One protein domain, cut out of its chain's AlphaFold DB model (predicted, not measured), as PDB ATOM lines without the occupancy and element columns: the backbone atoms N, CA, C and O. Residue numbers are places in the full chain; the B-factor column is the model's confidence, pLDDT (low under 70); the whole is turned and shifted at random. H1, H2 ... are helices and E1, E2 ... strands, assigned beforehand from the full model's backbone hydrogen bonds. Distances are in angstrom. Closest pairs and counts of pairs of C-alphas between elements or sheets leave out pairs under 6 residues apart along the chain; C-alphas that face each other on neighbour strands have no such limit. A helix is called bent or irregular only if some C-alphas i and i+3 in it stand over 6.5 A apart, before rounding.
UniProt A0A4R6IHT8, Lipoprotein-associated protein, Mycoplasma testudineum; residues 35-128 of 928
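AT A GLANCE: This is residues 35 to 128 of the 928 residues of the protein "Lipoprotein-associated protein" of Mycoplasma testudineum (UniProt A0A4R6IHT8). A long sheet, curled like part of a barrel, is built of the three long strands E2, E3 and E4, with the short E1 beside residues 125 to 127 of E4, and four helices pack along it. H1 runs along the strands, closest to E4, while H2, H3 and H4 run to and fro one after the other, H3 beside the edge strand E2 and H4 between H3 and H1. The printed part has 94 residues with four named helices and four named strands, in the order H1 E1 H2 H3 H4 E2 E3 E4, and its class is mixed, helices and strands. The sheet is mixed, in the order E1 E4 E3 E2, with E1 parallel to E4 and the other neighbours antiparallel. The whole is compact, with a radius of gyration of the C-alphas of 13.2 A, yet elongated, spanning 41 by 26 by 23 A.

HOW THE PARTS SIT: Along the printed part come H1, residues 35 to 45; E1, residues 49 to 51; H2, residues 55 to 66; H3, residues 73 to 81; H4, residues 83 to 92; E2, residues 93 to 101; E3, residues 106 to 113; and E4, residues 119 to 127. H1 is on the sheet at a height of 8.7 A over the sheet; it lies over E3 and runs along the strands, at 25 degrees to E3 on the local plane. Its closest C-alphas to E4 are those of Ile 42 and Ala 122, 5.5 A apart. H1 and H4 are close but not clearly touching, the closest C-alphas being those of Ile 41 and Ile 89, 7.0 A apart. E1 and E4 are parallel at 37 degrees, with N 50 and O 125 2.9 A apart, within hydrogen-bond range. H2 and H3, a helical hairpin, only just touch, with 3 pairs of C-alphas within 8 A, made by residues 61 to 65 of H2 alone; the closest are those of Thr 64 and Thr 76, 7.3 A apart. Both are on the same face of the sheet. H3 and H4, also a helical hairpin, touch at the C-alphas of Asp 78 and Ser 86, 6.5 A apart, and run opposite ways at a shallow tilt of 33 degrees, only just short of steep. The closest C-alphas of H3 and E2 are those of Asp 74 and Ile 95, 7.1 A apart. E2, E3 and E4 form a meander, each strand the antiparallel neighbour of the one before. In the hairpin of E2 and E3, N 99 and O 108 are 2.8 A apart, and in that of E3 and E4, N 109 and O 122 are 2.8 A apart, both within hydrogen-bond range. E4 is staggered, pairing with E3 over residues 119 to 125 and with E1 over residues 125 to 127. Every O i to N i+4 pair is within hydrogen-bond range in H1, H2 and H3, but 4 of 6 are in H4.

IN THESE COORDINATES: H1 begins at C-alpha 35, (219.833, 188.130, 259.660), and measures 15.6 A; E1 measures 6.2 A. H2 measures 16.5 A, H3 12.1 A and H4 15.9 A. H4 is irregular, with C-alphas 88 and 91 9.3 A apart. E2 begins at C-alpha 93, (209.062, 188.425, 261.044), and measures 23.6 A, E3 22.7 A and E4 26.2 A. E4 ends at C-alpha 127, (206.096, 213.954, 269.598).

THE WHOLE: The C-alphas of Gln 55 and Asn 115 are the two farthest apart, at 41.2 A. The printed part has no cut, and no link is long; that from H2 to H3, 6 residues, is short and the others are tight. The mean pLDDT of the printed part is 73.8, and 24 residues are under 70, among them residues 53 to 59 and 82 to 92.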
ATOM      1  N   GLN A  35     219.252 187.085 258.814       74.31
ATOM      2  CA  GLN A  35     219.833 188.130 259.660       74.31
ATOM      3  C   GLN A  35     219.996 189.480 258.941       74.31
ATOM      4  O   GLN A  35     219.701 190.526 259.521       74.31
ATOM      5  N   ASP A  36     220.439 189.490 257.682       75.94
ATOM      6  CA  ASP A  36     220.659 190.734 256.931       75.94
ATOM      7  C   ASP A  36     219.333 191.403 256.543       75.94
ATOM      8  O   ASP A  36     219.245 192.634 256.468       75.94
ATOM      9  N   LYS A  37     218.281 190.601 256.334       76.19
ATOM     10  CA  LYS A  37     216.921 191.104 256.100       76.19
ATOM     11  C   LYS A  37     216.363 191.752 257.364       76.19
ATOM     12  O   LYS A  37     215.892 192.884 257.290       76.19
ATOM     13  N   LEU A  38     216.501 191.094 258.521       77.56
ATOM     14  CA  LEU A  38     216.097 191.657 259.814       77.56
ATOM     15  C   LEU A  38     216.816 192.986 260.093       77.56
ATOM     16  O   LEU A  38     216.172 193.971 260.448       77.56
ATOM     17  N   ASN A  39     218.129 193.053 259.860       79.38
ATOM     18  CA  ASN A  39     218.895 194.289 260.046       79.38
ATOM     19  C   ASN A  39     218.411 195.424 259.126       79.38
ATOM     20  O   ASN A  39     218.353 196.576 259.553       79.38
ATOM     21  N   SER A  40     218.023 195.105 257.888       77.75
ATOM     22  CA  SER A  40     217.496 196.096 256.939       77.75
ATOM     23  C   SER A  40     216.125 196.636 257.366       77.75
ATOM     24  O   SER A  40     215.890 197.839 257.269       77.75
ATOM     25  N   ILE A  41     215.243 195.778 257.897       75.94
ATOM     26  CA  ILE A  41     213.933 196.181 258.440       75.94
ATOM     27  C   ILE A  41     214.115 197.098 259.654       75.94
ATOM     28  O   ILE A  41     213.520 198.172 259.718       75.94
ATOM     29  N   ILE A  42     214.981 196.719 260.598       81.44
ATOM     30  CA  ILE A  42     215.238 197.519 261.803       81.44
ATOM     31  C   ILE A  42     215.819 198.886 261.438       81.44
ATOM     32  O   ILE A  42     215.370 199.898 261.974       81.44
ATOM     33  N   ALA A  43     216.750 198.945 260.484       79.38
ATOM     34  CA  ALA A  43     217.307 200.210 260.009       79.38
ATOM     35  C   ALA A  43     216.252 201.129 259.363       79.38
ATOM     36  O   ALA A  43     216.359 202.347 259.484       79.38
ATOM     37  N   ALA A  44     215.225 200.573 258.710       75.00
ATOM     38  CA  ALA A  44     214.141 201.357 258.116       75.00
ATOM     39  C   ALA A  44     213.152 201.919 259.157       75.00
ATOM     40  O   ALA A  44     212.564 202.984 258.935       75.00
ATOM     41  N   LEU A  45     212.965 201.215 260.279       75.12
ATOM     42  CA  LEU A  45     212.006 201.574 261.330       75.12
ATOM     43  C   LEU A  45     212.605 202.472 262.423       75.12
ATOM     44  O   LEU A  45     211.905 203.324 262.967       75.12
ATOM     45  N   ASN A  46     213.888 202.302 262.746       81.38
ATOM     46  CA  ASN A  46     214.521 202.992 263.866       81.38
ATOM     47  C   ASN A  46     214.636 204.513 263.620       81.38
ATOM     48  O   ASN A  46     215.095 204.950 262.566       81.38
ATOM     49  N   GLY A  47     214.248 205.329 264.605       73.06
ATOM     50  CA  GLY A  47     214.353 206.793 264.570       73.06
ATOM     51  C   GLY A  47     213.166 207.541 263.947       73.06
ATOM     52  O   GLY A  47     213.265 208.744 263.714       73.06
ATOM     53  N   LYS A  48     212.040 206.871 263.667       78.62
ATOM     54  CA  LYS A  48     210.807 207.527 263.185       78.62
ATOM     55  C   LYS A  48     210.038 208.211 264.327       78.62
ATOM     56  O   LYS A  48     210.146 207.812 265.486       78.62
ATOM     57  N   THR A  49     209.245 209.233 263.997       72.81
ATOM     58  CA  THR A  49     208.448 210.003 264.970       72.81
ATOM     59  C   THR A  49     206.948 209.760 264.784       72.81
ATOM     60  O   THR A  49     206.464 209.800 263.655       72.81
ATOM     61  N   VAL A  50     206.217 209.547 265.885       72.88
ATOM     62  CA  VAL A  50     204.741 209.526 265.938       72.88
ATOM     63  C   VAL A  50     204.274 210.849 266.537       72.88
ATOM     64  O   VAL A  50     204.605 211.139 267.682       72.88
ATOM     65  N   ASP A  51     203.551 211.670 265.776       68.88
ATOM     66  CA  ASP A  51     203.188 213.035 266.185       68.88
ATOM     67  C   ASP A  51     201.704 213.122 266.586       68.88
ATOM     68  O   ASP A  51     200.815 212.877 265.765       68.88
ATOM     69  N   LEU A  52     201.429 213.446 267.855       73.38
ATOM     70  CA  LEU A  52     200.079 213.499 268.434       73.38
ATOM     71  C   LEU A  52     199.624 214.964 268.566       73.38
ATOM     72  O   LEU A  52     200.382 215.805 269.039       73.38
ATOM     73  N   LYS A  53     198.396 215.301 268.142       58.78
ATOM     74  CA  LYS A  53     197.935 216.703 268.021       58.78
ATOM     75  C   LYS A  53     196.982 217.172 269.127       58.78
ATOM     76  O   LYS A  53     196.796 218.378 269.260       58.78
ATOM     77  N   THR A  54     196.364 216.276 269.902       60.28
ATOM     78  CA  THR A  54     195.417 216.636 270.979       60.28
ATOM     79  C   THR A  54     195.604 215.789 272.242       60.28
ATOM     80  O   THR A  54     196.131 214.678 272.182       60.28
ATOM     81  N   GLN A  55     195.121 216.284 273.390       60.44
ATOM     82  CA  GLN A  55     195.155 215.542 274.659       60.44
ATOM     83  C   GLN A  55     194.313 214.255 274.600       60.44
ATOM     84  O   GLN A  55     194.714 213.230 275.145       60.44
ATOM     85  N   THR A  56     193.191 214.272 273.872       63.75
ATOM     86  CA  THR A  56     192.388 213.070 273.596       63.75
ATOM     87  C   THR A  56     193.186 212.033 272.802       63.75
ATOM     88  O   THR A  56     193.234 210.877 273.203       63.75
ATOM     89  N   GLN A  57     193.910 212.448 271.751       66.31
ATOM     90  CA  GLN A  57     194.763 211.546 270.961       66.31
ATOM     91  C   GLN A  57     195.894 210.930 271.787       66.31
ATOM     92  O   GLN A  57     196.287 209.795 271.534       66.31
ATOM     93  N   LEU A  58     196.406 211.651 272.786       68.94
ATOM     94  CA  LEU A  58     197.405 211.120 273.703       68.94
ATOM     95  C   LEU A  58     196.824 210.083 274.672       68.94
ATOM     96  O   LEU A  58     197.424 209.022 274.853       68.94
ATOM     97  N   SER A  59     195.673 210.373 275.283       65.00
ATOM     98  CA  SER A  59     194.978 209.412 276.146       65.00
ATOM     99  C   SER A  59     194.617 208.140 275.377       65.00
ATOM    100  O   SER A  59     194.873 207.041 275.866       65.00
ATOM    101  N   ASP A  60     194.126 208.275 274.144       72.44
ATOM    102  CA  ASP A  60     193.800 207.144 273.271       72.44
ATOM    103  C   ASP A  60     195.050 206.352 272.856       72.44
ATOM    104  O   ASP A  60     195.028 205.120 272.874       72.44
ATOM    105  N   PHE A  61     196.166 207.028 272.559       78.31
ATOM    106  CA  PHE A  61     197.454 206.393 272.253       78.31
ATOM    107  C   PHE A  61     197.990 205.575 273.440       78.31
ATOM    108  O   PHE A  61     198.370 204.416 273.279       78.31
ATOM    109  N   ILE A  62     197.969 206.140 274.653       72.75
ATOM    110  CA  ILE A  62     198.431 205.455 275.872       72.75
ATOM    111  C   ILE A  62     197.515 204.278 276.220       72.75
ATOM    112  O   ILE A  62     198.010 203.203 276.558       72.75
ATOM    113  N   ASN A  63     196.196 204.458 276.126       72.31
ATOM    114  CA  ASN A  63     195.235 203.388 276.382       72.31
ATOM    115  C   ASN A  63     195.386 202.249 275.368       72.31
ATOM    116  O   ASN A  63     195.364 201.084 275.758       72.31
ATOM    117  N   THR A  64     195.607 202.573 274.093       78.06
ATOM    118  CA  THR A  64     195.869 201.584 273.038       78.06
ATOM    119  C   THR A  64     197.128 200.771 273.339       78.06
ATOM    120  O   THR A  64     197.075 199.547 273.271       78.06
ATOM    121  N   ILE A  65     198.228 201.411 273.755       78.69
ATOM    122  CA  ILE A  65     199.479 200.715 274.104       78.69
ATOM    123  C   ILE A  65     199.332 199.859 275.370       78.69
ATOM    124  O   ILE A  65     199.793 198.721 275.388       78.69
ATOM    125  N   ASN A  66     198.680 200.369 276.421       73.69
ATOM    126  CA  ASN A  66     198.504 199.628 277.678       73.69
ATOM    127  C   ASN A  66     197.634 198.371 277.518       73.69
ATOM    128  O   ASN A  66     197.739 197.451 278.326       73.69
ATOM    129  N   ASN A  67     196.788 198.337 276.487       71.81
ATOM    130  CA  ASN A  67     195.894 197.220 276.188       71.81
ATOM    131  C   ASN A  67     196.470 196.237 275.144       71.81
ATOM    132  O   ASN A  67     195.755 195.327 274.710       71.81
ATOM    133  N   VAL A  68     197.738 196.391 274.735       77.19
ATOM    134  CA  VAL A  68     198.415 195.436 273.841       77.19
ATOM    135  C   VAL A  68     198.704 194.133 274.580       77.19
ATOM    136  O   VAL A  68     199.322 194.119 275.643       77.19
ATOM    137  N   ASN A  69     198.309 193.018 273.978       74.62
ATOM    138  CA  ASN A  69     198.691 191.672 274.375       74.62
ATOM    139  C   ASN A  69     199.146 190.868 273.141       74.62
ATOM    140  O   ASN A  69     199.020 191.315 272.002       74.62
ATOM    141  N   ASN A  70     199.692 189.669 273.350       70.12
ATOM    142  CA  ASN A  70     200.250 188.866 272.253       70.12
ATOM    143  C   ASN A  70     199.217 188.451 271.183       70.12
ATOM    144  O   ASN A  70     199.624 188.046 270.100       70.12
ATOM    145  N   GLU A  71     197.910 188.529 271.462       71.69
ATOM    146  CA  GLU A  71     196.849 188.151 270.514       71.69
ATOM    147  C   GLU A  71     196.430 189.306 269.588       71.69
ATOM    148  O   GLU A  71     195.883 189.054 268.516       71.69
ATOM    149  N   ASN A  72     196.679 190.566 269.972       75.00
ATOM    150  CA  ASN A  72     196.250 191.753 269.217       75.00
ATOM    151  C   ASN A  72     197.401 192.649 268.717       75.00
ATOM    152  O   ASN A  72     197.134 193.654 268.055       75.00
ATOM    153  N   ILE A  73     198.657 192.274 268.987       77.50
ATOM    154  CA  ILE A  73     199.841 193.110 268.749       77.50
ATOM    155  C   ILE A  73     199.992 193.572 267.291       77.50
ATOM    156  O   ILE A  73     200.302 194.741 267.056       77.50
ATOM    157  N   ASP A  74     199.692 192.708 266.318       69.50
ATOM    158  CA  ASP A  74     199.799 193.042 264.891       69.50
ATOM    159  C   ASP A  74     198.752 194.088 264.473       69.50
ATOM    160  O   ASP A  74     199.071 195.051 263.775       69.50
ATOM    161  N   LYS A  75     197.518 193.966 264.982       73.69
ATOM    162  CA  LYS A  75     196.449 194.942 264.732       73.69
ATOM    163  C   LYS A  75     196.768 196.292 265.372       73.69
ATOM    164  O   LYS A  75     196.551 197.330 264.756       73.69
ATOM    165  N   THR A  76     197.306 196.296 266.590       73.69
ATOM    166  CA  THR A  76     197.677 197.544 267.264       73.69
ATOM    167  C   THR A  76     198.802 198.277 266.532       73.69
ATOM    168  O   THR A  76     198.795 199.501 266.477       73.69
ATOM    169  N   ILE A  77     199.746 197.561 265.918       71.81
ATOM    170  CA  ILE A  77     200.786 198.172 265.078       71.81
ATOM    171  C   ILE A  77     200.180 198.788 263.813       71.81
ATOM    172  O   ILE A  77     200.547 199.912 263.464       71.81
ATOM    173  N   ASP A  78     199.238 198.099 263.165       71.50
ATOM    174  CA  ASP A  78     198.508 198.643 262.014       71.50
ATOM    175  C   ASP A  78     197.740 199.921 262.376       71.50
ATOM    176  O   ASP A  78     197.807 200.902 261.632       71.50
ATOM    177  N   ASP A  79     197.082 199.948 263.536       70.25
ATOM    178  CA  ASP A  79     196.354 201.124 264.026       70.25
ATOM    179  C   ASP A  79     197.304 202.286 264.394       70.25
ATOM    180  O   ASP A  79     196.973 203.453 264.176       70.25
ATOM    181  N   LEU A  80     198.500 201.992 264.926       70.12
ATOM    182  CA  LEU A  80     199.469 203.004 265.373       70.12
ATOM    183  C   LEU A  80     200.324 203.589 264.241       70.12
ATOM    184  O   LEU A  80     200.682 204.768 264.287       70.12
ATOM    185  N   PHE A  81     200.689 202.777 263.249       70.50
ATOM    186  CA  PHE A  81     201.704 203.127 262.251       70.50
ATOM    187  C   PHE A  81     201.226 203.012 260.796       70.50
ATOM    188  O   PHE A  81     201.902 203.503 259.887       70.50
ATOM    189  N   GLY A  82     200.057 202.409 260.569       68.31
ATOM    190  CA  GLY A  82     199.475 202.168 259.253       68.31
ATOM    191  C   GLY A  82     199.979 200.891 258.566       68.31
ATOM    192  O   GLY A  82     201.106 200.432 258.763       68.31
ATOM    193  N   THR A  83     199.153 200.374 257.653       61.22
ATOM    194  CA  THR A  83     199.375 199.161 256.834       61.22
ATOM    195  C   THR A  83     200.703 199.065 256.055       61.22
ATOM    196  O   THR A  83     201.143 197.949 255.778       61.22
ATOM    197  N   PRO A  84     201.402 200.155 255.668       61.22
ATOM    198  CA  PRO A  84     202.686 200.029 254.975       61.22
ATOM    199  C   PRO A  84     203.810 199.417 255.826       61.22
ATOM    200  O   PRO A  84     204.765 198.882 255.264       61.22
ATOM    201  N   ILE A  85     203.748 199.504 257.160       64.81
ATOM    202  CA  ILE A  85     204.803 198.972 258.040       64.81
ATOM    203  C   ILE A  85     204.636 197.465 258.260       64.81
ATOM    204  O   ILE A  85     205.611 196.734 258.094       64.81
ATOM    205  N   SER A  86     203.420 196.977 258.513       63.69
ATOM    206  CA  SER A  86     203.132 195.535 258.572       63.69
ATOM    207  C   SER A  86     203.433 194.830 257.245       63.69
ATOM    208  O   SER A  86     204.046 193.762 257.237       63.69
ATOM    209  N   ALA A  87     203.137 195.476 256.111       61.31
ATOM    210  CA  ALA A  87     203.483 194.965 254.783       61.31
ATOM    211  C   ALA A  87     205.002 194.816 254.552       61.31
ATOM    212  O   ALA A  87     205.421 193.912 253.831       61.31
ATOM    213  N   ASN A  88     205.832 195.673 255.164       65.00
ATOM    214  CA  ASN A  88     207.297 195.586 255.074       65.00
ATOM    215  C   ASN A  88     207.907 194.553 256.037       65.00
ATOM    216  O   ASN A  88     209.012 194.073 255.788       65.00
ATOM    217  N   ILE A  89     207.211 194.213 257.126       68.81
ATOM    218  CA  ILE A  89     207.622 193.153 258.058       68.81
ATOM    219  C   ILE A  89     207.288 191.765 257.467       68.81
ATOM    220  O   ILE A  89     208.123 190.859 257.524       68.81
ATOM    221  N   GLY A  90     206.131 191.631 256.802       65.50
ATOM    222  CA  GLY A  90     205.705 190.436 256.058       65.50
ATOM    223  C   GLY A  90     205.534 189.170 256.914       65.50
ATOM    224  O   GLY A  90     205.712 189.196 258.125       65.50
ATOM    225  N   GLU A  91     205.252 188.016 256.289       64.75
ATOM    226  CA  GLU A  91     205.151 186.705 256.982       64.75
ATOM    227  C   GLU A  91     206.480 186.220 257.597       64.75
ATOM    228  O   GLU A  91     206.550 185.157 258.215       64.75
ATOM    229  N   PHE A  92     207.568 186.960 257.397       67.25
ATOM    230  CA  PHE A  92     208.910 186.501 257.718       67.25
ATOM    231  C   PHE A  92     209.402 186.964 259.093       67.25
ATOM    232  O   PHE A  92     210.331 186.355 259.630       67.25
ATOM    233  N   ALA A  93     208.777 187.984 259.685       72.94
ATOM    234  CA  ALA A  93     209.062 188.425 261.044       72.94
ATOM    235  C   ALA A  93     207.772 188.672 261.831       72.94
ATOM    236  O   ALA A  93     206.750 189.051 261.274       72.94
ATOM    237  N   LYS A  94     207.840 188.474 263.146       79.25
ATOM    238  CA  LYS A  94     206.766 188.760 264.095       79.25
ATOM    239  C   LYS A  94     207.215 189.806 265.103       79.25
ATOM    240  O   LYS A  94     208.389 189.848 265.484       79.25
ATOM    241  N   ILE A  95     206.286 190.634 265.559       78.81
ATOM    242  CA  ILE A  95     206.539 191.583 266.641       78.81
ATOM    243  C   ILE A  95     206.352 190.836 267.960       78.81
ATOM    244  O   ILE A  95     205.308 190.248 268.212       78.81
ATOM    245  N   GLU A  96     207.389 190.812 268.792       81.62
ATOM    246  CA  GLU A  96     207.349 190.112 270.080       81.62
ATOM    247  C   GLU A  96     206.887 191.017 271.217       81.62
ATOM    248  O   GLU A  96     206.309 190.536 272.188       81.62
ATOM    249  N   LYS A  97     207.195 192.317 271.141       81.94
ATOM    250  CA  LYS A  97     206.971 193.239 272.255       81.94
ATOM    251  C   LYS A  97     206.918 194.687 271.792       81.94
ATOM    252  O   LYS A  97     207.702 195.085 270.931       81.94
ATOM    253  N   ILE A  98     206.059 195.474 272.433       82.75
ATOM    254  CA  ILE A  98     206.032 196.933 272.336       82.75
ATOM    255  C   ILE A  98     206.178 197.500 273.750       82.75
ATOM    256  O   ILE A  98     205.473 197.075 274.662       82.75
ATOM    257  N   GLU A  99     207.087 198.451 273.941       81.19
ATOM    258  CA  GLU A  99     207.299 199.138 275.217       81.19
ATOM    259  C   GLU A  99     207.313 200.645 275.019       81.19
ATOM    260  O   GLU A  99     208.114 201.159 274.241       81.19
ATOM    261  N   PHE A 100     206.460 201.360 275.750       83.00
ATOM    262  CA  PHE A 100     206.469 202.817 275.767       83.00
ATOM    263  C   PHE A 100     207.051 203.342 277.075       83.00
ATOM    264  O   PHE A 100     206.467 203.166 278.145       83.00
ATOM    265  N   ASP A 101     208.181 204.032 276.980       79.31
ATOM    266  CA  ASP A 101     208.746 204.787 278.086       79.31
ATOM    267  C   ASP A 101     208.204 206.221 278.064       79.31
ATOM    268  O   ASP A 101     208.591 207.060 277.242       79.31
ATOM    269  N   LYS A 102     207.304 206.504 279.011       70.19
ATOM    270  CA  LYS A 102     206.695 207.827 279.196       70.19
ATOM    271  C   LYS A 102     207.724 208.911 279.533       70.19
ATOM    272  O   LYS A 102     207.504 210.065 279.172       70.19
ATOM    273  N   ALA A 103     208.816 208.570 280.219       69.19
ATOM    274  CA  ALA A 103     209.810 209.538 280.675       69.19
ATOM    275  C   ALA A 103     210.702 210.012 279.521       69.19
ATOM    276  O   ALA A 103     210.965 211.207 279.391       69.19
ATOM    277  N   THR A 104     211.123 209.090 278.654       72.56
ATOM    278  CA  THR A 104     211.972 209.403 277.490       72.56
ATOM    279  C   THR A 104     211.183 209.655 276.205       72.56
ATOM    280  O   THR A 104     211.771 210.023 275.189       72.56
ATOM    281  N   LYS A 105     209.850 209.510 276.249       77.25
ATOM    282  CA  LYS A 105     208.928 209.623 275.103       77.25
ATOM    283  C   LYS A 105     209.297 208.662 273.970       77.25
ATOM    284  O   LYS A 105     209.168 208.988 272.789       77.25
ATOM    285  N   SER A 106     209.773 207.482 274.347       79.56
ATOM    286  CA  SER A 106     210.369 206.508 273.445       79.56
ATOM    287  C   SER A 106     209.504 205.255 273.374       79.56
ATOM    288  O   SER A 106     209.224 204.625 274.393       79.56
ATOM    289  N   LEU A 107     209.069 204.893 272.171       82.75
ATOM    290  CA  LEU A 107     208.323 203.670 271.894       82.75
ATOM    291  C   LEU A 107     209.264 202.656 271.240       82.75
ATOM    292  O   LEU A 107     209.765 202.891 270.148       82.75
ATOM    293  N   THR A 108     209.516 201.530 271.893       83.62
ATOM    294  CA  THR A 108     210.404 200.473 271.403       83.62
ATOM    295  C   THR A 108     209.583 199.284 270.926       83.62
ATOM    296  O   THR A 108     208.765 198.758 271.675       83.62
ATOM    297  N   VAL A 109     209.814 198.845 269.692       83.94
ATOM    298  CA  VAL A 109     209.167 197.684 269.072       83.94
ATOM    299  C   VAL A 109     210.227 196.617 268.817       83.94
ATOM    300  O   VAL A 109     211.177 196.847 268.069       83.94
ATOM    301  N   THR A 110     210.081 195.449 269.437       84.00
ATOM    302  CA  THR A 110     210.998 194.310 269.291       84.00
ATOM    303  C   THR A 110     210.447 193.323 268.273       84.00
ATOM    304  O   THR A 110     209.335 192.821 268.427       84.00
ATOM    305  N   ILE A 111     211.235 193.040 267.239       84.06
ATOM    306  CA  ILE A 111     210.872 192.221 266.082       84.06
ATOM    307  C   ILE A 111     211.782 190.989 266.037       84.06
ATOM    308  O   ILE A 111     213.002 191.100 266.193       84.06
ATOM    309  N   LYS A 112     211.199 189.815 265.789       80.94
ATOM    310  CA  LYS A 112     211.914 188.548 265.615       80.94
ATOM    311  C   LYS A 112     211.598 187.923 264.268       80.94
ATOM    312  O   LYS A 112     210.437 187.754 263.914       80.94
ATOM    313  N   TYR A 113     212.635 187.541 263.535       79.38
ATOM    314  CA  TYR A 113     212.488 186.833 262.265       79.38
ATOM    315  C   TYR A 113     212.246 185.339 262.516       79.38
ATOM    316  O   TYR A 113     212.900 184.752 263.375       79.38
ATOM    317  N   ASN A 114     211.332 184.703 261.778       73.38
ATOM    318  CA  ASN A 114     210.825 183.362 262.115       73.38
ATOM    319  C   ASN A 114     211.909 182.268 262.184       73.38
ATOM    320  O   ASN A 114     211.778 181.336 262.973       73.38
ATOM    321  N   ASN A 115     212.997 182.413 261.423       71.00
ATOM    322  CA  ASN A 115     214.091 181.436 261.347       71.00
ATOM    323  C   ASN A 115     215.424 181.950 261.926       71.00
ATOM    324  O   ASN A 115     216.474 181.361 261.675       71.00
ATOM    325  N   VAL A 116     215.396 183.040 262.702       68.94
ATOM    326  CA  VAL A 116     216.574 183.615 263.367       68.94
ATOM    327  C   VAL A 116     216.337 183.594 264.879       68.94
ATOM    328  O   VAL A 116     215.280 184.000 265.357       68.94
ATOM    329  N   ALA A 117     217.302 183.082 265.650       71.94
ATOM    330  CA  ALA A 117     217.153 182.972 267.105       71.94
ATOM    331  C   ALA A 117     217.060 184.350 267.793       71.94
ATOM    332  O   ALA A 117     216.339 184.485 268.784       71.94
ATOM    333  N   ASP A 118     217.734 185.353 267.227       74.50
ATOM    334  CA  ASP A 118     217.874 186.695 267.788       74.50
ATOM    335  C   ASP A 118     216.707 187.626 267.420       74.50
ATOM    336  O   ASP A 118     216.324 187.753 266.254       74.50
ATOM    337  N   SER A 119     216.201 188.352 268.419       82.06
ATOM    338  CA  SER A 119     215.286 189.486 268.253       82.06
ATOM    339  C   SER A 119     216.073 190.797 268.127       82.06
ATOM    340  O   SER A 119     217.173 190.942 268.670       82.06
ATOM    341  N   ARG A 120     215.514 191.795 267.439       83.06
ATOM    342  CA  ARG A 120     216.083 193.150 267.346       83.06
ATOM    343  C   ARG A 120     215.000 194.195 267.579       83.06
ATOM    344  O   ARG A 120     213.856 193.989 267.195       83.06
ATOM    345  N   SER A 121     215.362 195.320 268.186       83.69
ATOM    346  CA  SER A 121     214.412 196.386 268.515       83.69
ATOM    347  C   SER A 121     214.614 197.616 267.635       83.69
ATOM    348  O   SER A 121     215.747 197.997 267.342       83.69
ATOM    349  N   ALA A 122     213.507 198.234 267.235       81.75
ATOM    350  CA  ALA A 122     213.457 199.552 266.625       81.75
ATOM    351  C   ALA A 122     212.772 200.524 267.589       81.75
ATOM    352  O   ALA A 122     211.784 200.179 268.235       81.75
ATOM    353  N   THR A 123     213.296 201.738 267.686       80.44
ATOM    354  CA  THR A 123     212.830 202.759 268.617       80.44
ATOM    355  C   THR A 123     212.249 203.948 267.855       80.44
ATOM    356  O   THR A 123     212.839 204.436 266.891       80.44
ATOM    357  N   PHE A 124     211.097 204.429 268.310       81.50
ATOM    358  CA  PHE A 124     210.350 205.564 267.782       81.50
ATOM    359  C   PHE A 124     210.274 206.667 268.839       81.50
ATOM    360  O   PHE A 124     210.156 206.387 270.030       81.50
ATOM    361  N   THR A 125     210.294 207.929 268.418       77.75
ATOM    362  CA  THR A 125     210.032 209.071 269.314       77.75
ATOM    363  C   THR A 125     208.563 209.482 269.220       77.75
ATOM    364  O   THR A 125     208.046 209.641 268.118       77.75
ATOM    365  N   VAL A 126     207.883 209.694 270.346       74.56
ATOM    366  CA  VAL A 126     206.498 210.196 270.375       74.56
ATOM    367  C   VAL A 126     206.507 211.712 270.619       74.56
ATOM    368  O   VAL A 126     206.903 212.183 271.687       74.56
ATOM    369  N   GLY A 127     206.121 212.487 269.602       64.31
ATOM    370  CA  GLY A 127     206.096 213.954 269.598       64.31
ATOM    371  C   GLY A 127     204.868 214.564 270.293       64.31
ATOM    372  O   GLY A 127     203.822 213.929 270.396       64.31
ATOM    373  N   ASN A 128     205.013 215.812 270.773       58.66
ATOM    374  CA  ASN A 128     203.968 216.678 271.363       58.66
ATOM    375  C   ASN A 128     203.292 216.241 272.680       58.66
ATOM    376  O   ASN A 128     202.194 216.672 273.024       58.66
TER     377      ASN A 128